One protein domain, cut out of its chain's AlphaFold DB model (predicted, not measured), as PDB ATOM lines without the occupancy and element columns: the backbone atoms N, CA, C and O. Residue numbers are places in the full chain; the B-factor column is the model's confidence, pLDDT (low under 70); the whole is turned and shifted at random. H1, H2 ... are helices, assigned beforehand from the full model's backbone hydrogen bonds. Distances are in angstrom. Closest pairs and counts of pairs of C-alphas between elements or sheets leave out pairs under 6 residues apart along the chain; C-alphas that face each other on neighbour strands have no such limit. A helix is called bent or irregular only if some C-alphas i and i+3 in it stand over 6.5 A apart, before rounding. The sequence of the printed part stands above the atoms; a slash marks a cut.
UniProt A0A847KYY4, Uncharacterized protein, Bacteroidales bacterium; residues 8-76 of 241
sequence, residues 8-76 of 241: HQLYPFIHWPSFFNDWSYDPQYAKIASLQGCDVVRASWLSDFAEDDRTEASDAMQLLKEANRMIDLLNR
ATOM      1  N   HIS A   8     153.955 170.839 112.461       97.62
ATOM      2  CA  HIS A   8     153.823 170.155 113.755       97.62
ATOM      3  C   HIS A   8     152.868 168.961 113.712       97.62
ATOM      4  O   HIS A   8     153.144 167.953 114.358       97.62
ATOM      5  N   GLN A   9     151.790 169.025 112.925       96.75
ATOM      6  CA  GLN A   9     150.906 167.871 112.721       96.75
ATOM      7  C   GLN A   9     151.641 166.700 112.053       96.75
ATOM      8  O   GLN A   9     151.321 165.543 112.317       96.75
ATOM      9  N   LEU A  10     152.632 166.995 111.210       96.44
ATOM     10  CA  LEU A  10     153.393 165.992 110.471       96.44
ATOM     11  C   LEU A  10     154.563 165.404 111.260       96.44
ATOM     12  O   LEU A  10     155.047 164.332 110.905       96.44
ATOM     13  N   TYR A  11     154.993 166.061 112.339       94.75
ATOM     14  CA  TYR A  11     156.128 165.636 113.160       94.75
ATOM     15  C   TYR A  11     156.112 164.141 113.545       94.75
ATOM     16  O   TYR A  11     157.146 163.488 113.381       94.75
ATOM     17  N   PRO A  12     154.982 163.546 113.993       92.31
ATOM     18  CA  PRO A  12     154.944 162.132 114.379       92.31
ATOM     19  C   PRO A  12     155.163 161.155 113.216       92.31
ATOM     20  O   PRO A  12     155.465 159.991 113.458       92.31
ATOM     21  N   PHE A  13     154.995 161.614 111.973       91.50
ATOM     22  CA  PHE A  13     155.107 160.801 110.760       91.50
ATOM     23  C   PHE A  13     156.453 160.991 110.041       91.50
ATOM     24  O   PHE A  13     156.670 160.405 108.983       91.50
ATOM     25  N   ILE A  14     157.371 161.796 110.590       92.31
ATOM     26  CA  ILE A  14     158.708 161.980 110.018       92.31
ATOM     27  C   ILE A  14     159.514 160.685 110.150       92.31
ATOM     28  O   ILE A  14     159.785 160.204 111.253       92.31
ATOM     29  N   HIS A  15     159.983 160.162 109.015       90.31
ATOM     30  CA  HIS A  15     160.909 159.035 108.992       90.31
ATOM     31  C   HIS A  15     162.352 159.492 109.284       90.31
ATOM     32  O   HIS A  15     163.153 159.778 108.387       90.31
ATOM     33  N   TRP A  16     162.686 159.583 110.575       93.50
ATOM     34  CA  TRP A  16     164.004 160.018 111.051       93.50
ATOM     35  C   TRP A  16     165.190 159.168 110.562       93.50
ATOM     36  O   TRP A  16     166.217 159.763 110.244       93.50
ATOM     37  N   PRO A  17     165.103 157.830 110.417       90.50
ATOM     38  CA  PRO A  17     166.203 157.057 109.835       90.50
ATOM     39  C   PRO A  17     166.605 157.543 108.437       90.50
ATOM     40  O   PRO A  17     167.787 157.767 108.185       90.50
ATOM     41  N   SER A  18     165.638 157.827 107.555       89.31
ATOM     42  CA  SER A  18     165.941 158.411 106.239       89.31
ATOM     43  C   SER A  18     166.481 159.837 106.337       89.31
ATOM     44  O   SER A  18     167.297 160.232 105.508       89.31
ATOM     45  N   PHE A  19     166.047 160.622 107.333       95.38
ATOM     46  CA  PHE A  19     166.633 161.938 107.602       95.38
ATOM     47  C   PHE A  19     168.133 161.813 107.899       95.38
ATOM     48  O   PHE A  19     168.926 162.465 107.230       95.38
ATOM     49  N   PHE A  20     168.534 160.942 108.829       95.69
ATOM     50  CA  PHE A  20     169.946 160.729 109.166       95.69
ATOM     51  C   PHE A  20     170.756 160.141 108.004       95.69
ATOM     52  O   PHE A  20     171.886 160.570 107.773       95.69
ATOM     53  N   ASN A  21     170.158 159.246 107.214       92.56
ATOM     54  CA  ASN A  21     170.788 158.697 106.014       92.56
ATOM     55  C   ASN A  21     171.107 159.779 104.959       92.56
ATOM     56  O   ASN A  21     172.194 159.775 104.388       92.56
ATOM     57  N   ASP A  22     170.222 160.765 104.750       93.94
ATOM     58  CA  ASP A  22     170.481 161.915 103.852       93.94
ATOM     59  C   ASP A  22     171.630 162.830 104.370       93.94
ATOM     60  O   ASP A  22     172.159 163.688 103.648       93.94
ATOM     61  N   TRP A  23     172.051 162.638 105.623       96.81
ATOM     62  CA  TRP A  23     173.217 163.267 106.247       96.81
ATOM     63  C   TRP A  23     174.427 162.333 106.386       96.81
ATOM     64  O   TRP A  23     175.428 162.750 106.958       96.81
ATOM     65  N   SER A  24     174.365 161.133 105.803       96.00
ATOM     66  CA  SER A  24     175.443 160.134 105.802       96.00
ATOM     67  C   SER A  24     175.832 159.608 107.188       96.00
ATOM     68  O   SER A  24     176.948 159.132 107.357       96.00
ATOM     69  N   TYR A  25     174.915 159.663 108.155       95.19
ATOM     70  CA  TYR A  25     175.098 159.018 109.456       95.19
ATOM     71  C   TYR A  25     174.754 157.530 109.392       95.19
ATOM     72  O   TYR A  25     173.812 157.134 108.699       95.19
ATOM     73  N   ASP A  26     175.461 156.721 110.185       91.62
ATOM     74  CA  ASP A  26     175.112 155.315 110.387       91.62
ATOM     75  C   ASP A  26     173.678 155.162 110.955       91.62
ATOM     76  O   ASP A  26     173.274 155.930 111.845       91.62
ATOM     77  N   PRO A  27     172.890 154.166 110.496       88.75
ATOM     78  CA  PRO A  27     171.536 153.912 110.990       88.75
ATOM     79  C   PRO A  27     171.418 153.777 112.515       88.75
ATOM     80  O   PRO A  27     170.361 154.075 113.078       88.75
ATOM     81  N   GLN A  28     172.478 153.351 113.211       92.62
ATOM     82  CA  GLN A  28     172.474 153.236 114.667       92.62
ATOM     83  C   GLN A  28     172.239 154.579 115.368       92.62
ATOM     84  O   GLN A  28     171.610 154.605 116.432       92.62
ATOM     85  N   TYR A  29     172.679 155.689 114.763       93.81
ATOM     86  CA  TYR A  29     172.538 157.017 115.353       93.81
ATOM     87  C   TYR A  29     171.103 157.538 115.280       93.81
ATOM     88  O   TYR A  29     170.672 158.262 116.176       93.81
ATOM     89  N   ALA A  30     170.308 157.091 114.301       91.44
ATOM     90  CA  ALA A  30     168.912 157.506 114.148       91.44
ATOM     91  C   ALA A  30     168.021 157.134 115.347       91.44
ATOM     92  O   ALA A  30     166.976 157.754 115.559       91.44
ATOM     93  N   LYS A  31     168.450 156.166 116.173       90.75
ATOM     94  CA  LYS A  31     167.767 155.777 117.418       90.75
ATOM     95  C   LYS A  31     167.566 156.956 118.372       90.75
ATOM     96  O   LYS A  31     166.590 156.957 119.114       90.75
ATOM     97  N   ILE A  32     168.416 157.987 118.325       92.81
ATOM     98  CA  ILE A  32     168.263 159.192 119.158       92.81
ATOM     99  C   ILE A  32     166.909 159.890 118.960       92.81
ATOM    100  O   ILE A  32     166.379 160.480 119.901       92.81
ATOM    101  N   ALA A  33     166.311 159.787 117.767       90.81
ATOM    102  CA  ALA A  33     165.019 160.393 117.463       90.81
ATOM    103  C   ALA A  33     163.822 159.646 118.074       90.81
ATOM    104  O   ALA A  33     162.767 160.248 118.265       90.81
ATOM    105  N   SER A  34     163.972 158.360 118.412       87.00
ATOM    106  CA  SER A  34     162.918 157.571 119.065       87.00
ATOM    107  C   SER A  34     163.018 157.570 120.591       87.00
ATOM    108  O   SER A  34     162.089 157.121 121.266       87.00
ATOM    109  N   LEU A  35     164.110 158.099 121.156       88.12
ATOM    110  CA  LEU A  35     164.279 158.190 122.601       88.12
ATOM    111  C   LEU A  35     163.286 159.186 123.203       88.12
ATOM    112  O   LEU A  35     163.388 160.403 123.031       88.12
ATOM    113  N   GLN A  36     162.344 158.649 123.970       75.94
ATOM    114  CA  GLN A  36     161.444 159.439 124.797       75.94
ATOM    115  C   GLN A  36     162.103 159.681 126.156       75.94
ATOM    116  O   GLN A  36     162.369 158.738 126.899       75.94
ATOM    117  N   GLY A  37     162.397 160.939 126.488       67.69
ATOM    118  CA  GLY A  37     163.017 161.264 127.771       67.69
ATOM    119  C   GLY A  37     163.689 162.632 127.845       67.69
ATOM    120  O   GLY A  37     163.784 163.377 126.863       67.69
ATOM    121  N   CYS A  38     164.147 162.958 129.054       79.06
ATOM    122  CA  CYS A  38     164.928 164.155 129.354       79.06
ATOM    123  C   CYS A  38     166.412 163.975 128.978       79.06
ATOM    124  O   CYS A  38     166.825 162.923 128.487       79.06
ATOM    125  N   ASP A  39     167.226 164.997 129.236       82.75
ATOM    126  CA  ASP A  39     168.657 165.022 128.902       82.75
ATOM    127  C   ASP A  39     169.449 163.839 129.481       82.75
ATOM    128  O   ASP A  39     170.421 163.401 128.875       82.75
ATOM    129  N   VAL A  40     168.993 163.255 130.594       87.44
ATOM    130  CA  VAL A  40     169.608 162.063 131.202       87.44
ATOM    131  C   VAL A  40     169.553 160.852 130.266       87.44
ATOM    132  O   VAL A  40     170.543 160.139 130.132       87.44
ATOM    133  N   VAL A  41     168.427 160.632 129.577       87.56
ATOM    134  CA  VAL A  41     168.268 159.498 128.646       87.56
ATOM    135  C   VAL A  41     169.190 159.666 127.441       87.56
ATOM    136  O   VAL A  41     169.818 158.707 127.000       87.56
ATOM    137  N   ARG A  42     169.329 160.900 126.945       88.62
ATOM    138  CA  ARG A  42     170.229 161.217 125.827       88.62
ATOM    139  C   ARG A  42     171.699 161.088 126.220       88.62
ATOM    140  O   ARG A  42     172.482 160.548 125.449       88.62
ATOM    141  N   ALA A  43     172.061 161.531 127.425       89.06
ATOM    142  CA  ALA A  43     173.411 161.369 127.957       89.06
ATOM    143  C   ALA A  43     173.775 159.887 128.144       89.06
ATOM    144  O   ALA A  43     174.880 159.488 127.791       89.06
ATOM    145  N   SER A  44     172.832 159.072 128.635       90.81
ATOM    146  CA  SER A  44     173.018 157.621 128.747       90.81
ATOM    147  C   SER A  44     173.249 156.984 127.377       90.81
ATOM    148  O   SER A  44     174.239 156.284 127.200       90.81
ATOM    149  N   TRP A  45     172.397 157.295 126.395       93.25
ATOM    150  CA  TRP A  45     172.557 156.809 125.023       93.25
ATOM    151  C   TRP A  45     173.919 157.176 124.430       93.25
ATOM    152  O   TRP A  45     174.566 156.338 123.815       93.25
ATOM    153  N   LEU A  46     174.392 158.404 124.663       92.06
ATOM    154  CA  LEU A  46     175.706 158.838 124.197       92.06
ATOM    155  C   LEU A  46     176.846 158.063 124.882       92.06
ATOM    156  O   LEU A  46     177.850 157.753 124.246       92.06
ATOM    157  N   SER A  47     176.702 157.735 126.171       91.69
ATOM    158  CA  SER A  47     177.728 157.005 126.927       91.69
ATOM    159  C   SER A  47     177.874 155.533 126.533       91.69
ATOM    160  O   SER A  47     178.951 154.970 126.746       91.69
ATOM    161  N   ASP A  48     176.838 154.945 125.922       93.12
ATOM    162  CA  ASP A  48     176.827 153.552 125.452       93.12
ATOM    163  C   ASP A  48     177.732 153.327 124.226       93.12
ATOM    164  O   ASP A  48     178.103 152.190 123.932       93.12
ATOM    165  N   PHE A  49     178.123 154.397 123.523       94.06
ATOM    166  CA  PHE A  49     179.068 154.328 122.409       94.06
ATOM    167  C   PHE A  49     180.521 154.229 122.887       94.06
ATOM    168  O   PHE A  49     180.903 154.786 123.927       94.06
ATOM    169  N   ALA A  50     181.348 153.554 122.082       93.88
ATOM    170  CA  ALA A  50     182.798 153.560 122.237       93.88
ATOM    171  C   ALA A  50     183.353 154.985 122.080       93.88
ATOM    172  O   ALA A  50     182.743 155.822 121.419       93.88
ATOM    173  N   GLU A  51     184.508 155.276 122.686       92.19
ATOM    174  CA  GLU A  51     185.081 156.633 122.672       92.19
ATOM    175  C   GLU A  51     185.264 157.200 121.260       92.19
ATOM    176  O   GLU A  51     184.946 158.370 121.045       92.19
ATOM    177  N   ASP A  52     185.675 156.359 120.309       92.88
ATOM    178  CA  ASP A  52     185.880 156.744 118.909       92.88
ATOM    179  C   ASP A  52     184.564 157.135 118.201       92.88
ATOM    180  O   ASP A  52     184.562 158.047 117.376       92.88
ATOM    181  N   ASP A  53     183.429 156.539 118.588       94.38
ATOM    182  CA  ASP A  53     182.107 156.782 117.983       94.38
ATOM    183  C   ASP A  53     181.324 157.915 118.682       94.38
ATOM    184  O   ASP A  53     180.359 158.465 118.142       94.38
ATOM    185  N   ARG A  54     181.718 158.303 119.908       94.06
ATOM    186  CA  ARG A  54     180.989 159.301 120.721       94.06
ATOM    187  C   ARG A  54     180.916 160.676 120.068       94.06
ATOM    188  O   ARG A  54     179.933 161.387 120.275       94.06
ATOM    189  N   THR A  55     181.941 161.067 119.313       95.12
ATOM    190  CA  THR A  55     181.952 162.372 118.632       95.12
ATOM    191  C   THR A  55     180.850 162.424 117.575       95.12
ATOM    192  O   THR A  55     180.018 163.327 117.599       95.12
ATOM    193  N   GLU A  56     180.768 161.402 116.723       95.38
ATOM    194  CA  GLU A  56     179.749 161.313 115.675       95.38
ATOM    195  C   GLU A  56     178.334 161.164 116.262       95.38
ATOM    196  O   GLU A  56     177.399 161.834 115.819       95.38
ATOM    197  N   ALA A  57     178.172 160.372 117.330       95.75
ATOM    198  CA  ALA A  57     176.904 160.269 118.056       95.75
ATOM    199  C   ALA A  57     176.451 161.621 118.652       95.75
ATOM    200  O   ALA A  57     175.260 161.957 118.628       95.75
ATOM    201  N   SER A  58     177.390 162.421 119.170       95.44
ATOM    202  CA  SER A  58     177.119 163.771 119.674       95.44
ATOM    203  C   SER A  58     176.688 164.719 118.550       95.44
ATOM    204  O   SER A  58     175.719 165.467 118.718       95.44
ATOM    205  N   ASP A  59     177.347 164.660 117.393       96.62
ATOM    206  CA  ASP A  59     176.994 165.469 116.222       96.62
ATOM    207  C   ASP A  59     175.608 165.093 115.674       96.62
ATOM    208  O   ASP A  59     174.791 165.975 115.394       96.62
ATOM    209  N   ALA A  60     175.269 163.799 115.638       96.56
ATOM    210  CA  ALA A  60     173.934 163.321 115.278       96.56
ATOM    211  C   ALA A  60     172.846 163.855 116.232       96.56
ATOM    212  O   ALA A  60     171.768 164.286 115.803       96.56
ATOM    213  N   MET A  61     173.126 163.880 117.539       95.06
ATOM    214  CA  MET A  61     172.224 164.460 118.537       95.06
ATOM    215  C   MET A  61     172.042 165.973 118.333       95.06
ATOM    216  O   MET A  61     170.921 166.484 118.453       95.06
ATOM    217  N   GLN A  62     173.117 166.698 118.012       96.31
ATOM    218  CA  GLN A  62     173.054 168.128 117.716       96.31
ATOM    219  C   GLN A  62     172.262 168.402 116.429       96.31
ATOM    220  O   GLN A  62     171.407 169.291 116.432       96.31
ATOM    221  N   LEU A  63     172.459 167.603 115.377       98.06
ATOM    222  CA  LEU A  63     171.692 167.700 114.135       98.06
ATOM    223  C   LEU A  63     170.186 167.536 114.395       98.06
ATOM    224  O   LEU A  63     169.396 168.348 113.914       98.06
ATOM    225  N   LEU A  64     169.769 166.552 115.202       96.88
ATOM    226  CA  LEU A  64     168.354 166.388 115.570       96.88
ATOM    227  C   LEU A  64     167.808 167.615 116.313       96.88
ATOM    228  O   LEU A  64     166.691 168.069 116.060       96.88
ATOM    229  N   LYS A  65     168.591 168.178 117.237       95.69
ATOM    230  CA  LYS A  65     168.204 169.378 117.989       95.69
ATOM    231  C   LYS A  65     168.007 170.584 117.070       95.69
ATOM    232  O   LYS A  65     167.081 171.371 117.268       95.69
ATOM    233  N   GLU A  66     168.878 170.744 116.082       98.12
ATOM    234  CA  GLU A  66     168.789 171.805 115.079       98.12
ATOM    235  C   GLU A  66     167.633 171.575 114.108       98.12
ATOM    236  O   GLU A  66     166.910 172.523 113.811       98.12
ATOM    237  N   ALA A  67     167.386 170.325 113.709       98.31
ATOM    238  CA  ALA A  67     166.228 169.937 112.914       98.31
ATOM    239  C   ALA A  67     164.914 170.296 113.618       98.31
ATOM    240  O   ALA A  67     164.056 170.934 113.017       98.31
ATOM    241  N   ASN A  68     164.784 169.986 114.911       97.19
ATOM    242  CA  ASN A  68     163.591 170.323 115.693       97.19
ATOM    243  C   ASN A  68     163.375 171.839 115.808       97.19
ATOM    244  O   ASN A  68     162.263 172.327 115.634       97.19
ATOM    245  N   ARG A  69     164.449 172.607 116.019       97.94
ATOM    246  CA  ARG A  69     164.375 174.078 116.011       97.94
ATOM    247  C   ARG A  69     163.987 174.630 114.643       97.94
ATOM    248  O   ARG A  69     163.255 175.613 114.570       97.94
ATOM    249  N   MET A  70     164.491 174.023 113.570       98.31
ATOM    250  CA  MET A  70     164.136 174.405 112.208       98.31
ATOM    251  C   MET A  70     162.668 174.079 111.914       98.31
ATOM    252  O   MET A  70     161.977 174.909 111.342       98.31
ATOM    253  N   ILE A  71     162.157 172.935 112.376       98.19
ATOM    254  CA  ILE A  71     160.731 172.587 112.314       98.19
ATOM    255  C   ILE A  71     159.874 173.660 113.001       98.19
ATOM    256  O   ILE A  71     158.904 174.127 112.409       98.19
ATOM    257  N   ASP A  72     160.253 174.105 114.203       98.12
ATOM    258  CA  ASP A  72     159.535 175.167 114.926       98.12
ATOM    259  C   ASP A  72     159.578 176.526 114.220       98.12
ATOM    260  O   ASP A  72     158.650 177.325 114.365       98.12
ATOM    261  N   LEU A  73     160.665 176.816 113.500       97.50
ATOM    262  CA  LEU A  73     160.781 178.014 112.675       97.50
ATOM    263  C   LEU A  73     159.839 177.910 111.474       97.50
ATOM    264  O   LEU A  73     158.997 178.780 111.285       97.50
ATOM    265  N   LEU A  74     159.956 176.824 110.706       97.50
ATOM    266  CA  LEU A  74     159.200 176.617 109.478       97.50
ATOM    267  C   LEU A  74     157.692 176.543 109.745       97.50
ATOM    268  O   LEU A  74     156.912 177.093 108.979       97.50
ATOM    269  N   ASN A  75     157.267 175.918 110.847       97.44
ATOM    270  CA  ASN A  75     155.848 175.754 111.178       97.44
ATOM    271  C   ASN A  75     155.093 177.083 111.365       97.44
ATOM    272  O   ASN A  75     153.865 177.096 111.329       97.44
ATOM    273  N   ARG A  76     155.801 178.190 111.616       96.31
ATOM    274  CA  ARG A  76     155.181 179.511 111.803       96.31
ATOM    275  C   ARG A  76     154.621 180.066 110.502       96.31
ATOM    276  O   ARG A  76     153.551 180.668 110.525       96.31
TER     277      ARG A  76
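AT A GLANCE: This is residues 8 to 76 of the 241 residues of an uncharacterized protein of Bacteroidales bacterium (UniProt A0A847KYY4). One long helix, H5, makes the longest axis, and four short helices, H1 to H4, are strung along one side of it. H3 packs on residues 57 to 64 of H5 with H2 beside it, H4 folds back from the start of H5 as a helical hairpin, and H1 reaches the other end of H5 near its last residues. The printed part has 69 residues with five named helices, in the order H1, H2, H3, H4, H5, and no named strand: the class is all helix. It is compact, with a radius of gyration of the C-alphas of 12.4 A, and spans 39 by 26 by 17 A.

HOW THE PARTS SIT: H5, residues 51 to 76, is the hub, touching three other helices. With residues 57 to 64 alone it touches H3, residues 29 to 33; the closest C-alphas are those of Tyr 29 and Ala 57, 6.1 A apart. H3 also touches H2, residues 16 to 21, where the C-alphas of Pro 17 and Ala 30 come closest, at 5.1 A. H2 and H5 are close but not clearly touching, with the C-alphas of Phe 20 and Ala 60 closest at 7.7 A. With residues 54 to 58 alone H5 touches H4, residues 39 to 47; the closest C-alphas are those of Leu 46 and Arg 54, 6.3 A apart. H4 and H5 form a hairpin and run opposite ways at a steep tilt of 35.2 degrees, only just steep. With residues 71 to 75 alone H5 only just touches H1, residues 8 to 13, with 3 pairs of C-alphas within 8 A, the closest those of His 8 and Asn 75 at 6.5 A. H1 is apart from H2, H3 and H4, and H2 is apart from H4. Every O i to N i+4 pair is within hydrogen-bond range in H2 and H4, against 19 of 22 in H5, 0 of 2 in H1 and 0 of 1 in H3; of the O i to N i+3 pairs, 2 of 3 are within range in H1 and 2 of 2 in H3.

IN THESE COORDINATES: H5 runs 39.2 A, from C-alpha 51 at (185.081, 156.633, 122.672) to C-alpha 76 at (155.181, 179.511, 111.803). It is only just irregular, with C-alphas 52 and 55 6.9 A apart. H4 measures 12.3 A. H1 begins with C-alpha 8 at (153.823, 170.155, 113.755) and is irregular, with C-alphas 9 and 12 7.2 A apart.

THE WHOLE: The C-alphas of Ala 50 and Arg 76 are the two farthest apart, at 39.3 A. The first and last printed C-alphas are 9.7 A apart. The printed part has no cut. The links are tight but for the short one of 7 residues from H2 to H3. The mean pLDDT of the printed part is 92.9, and residue 37 is under 70.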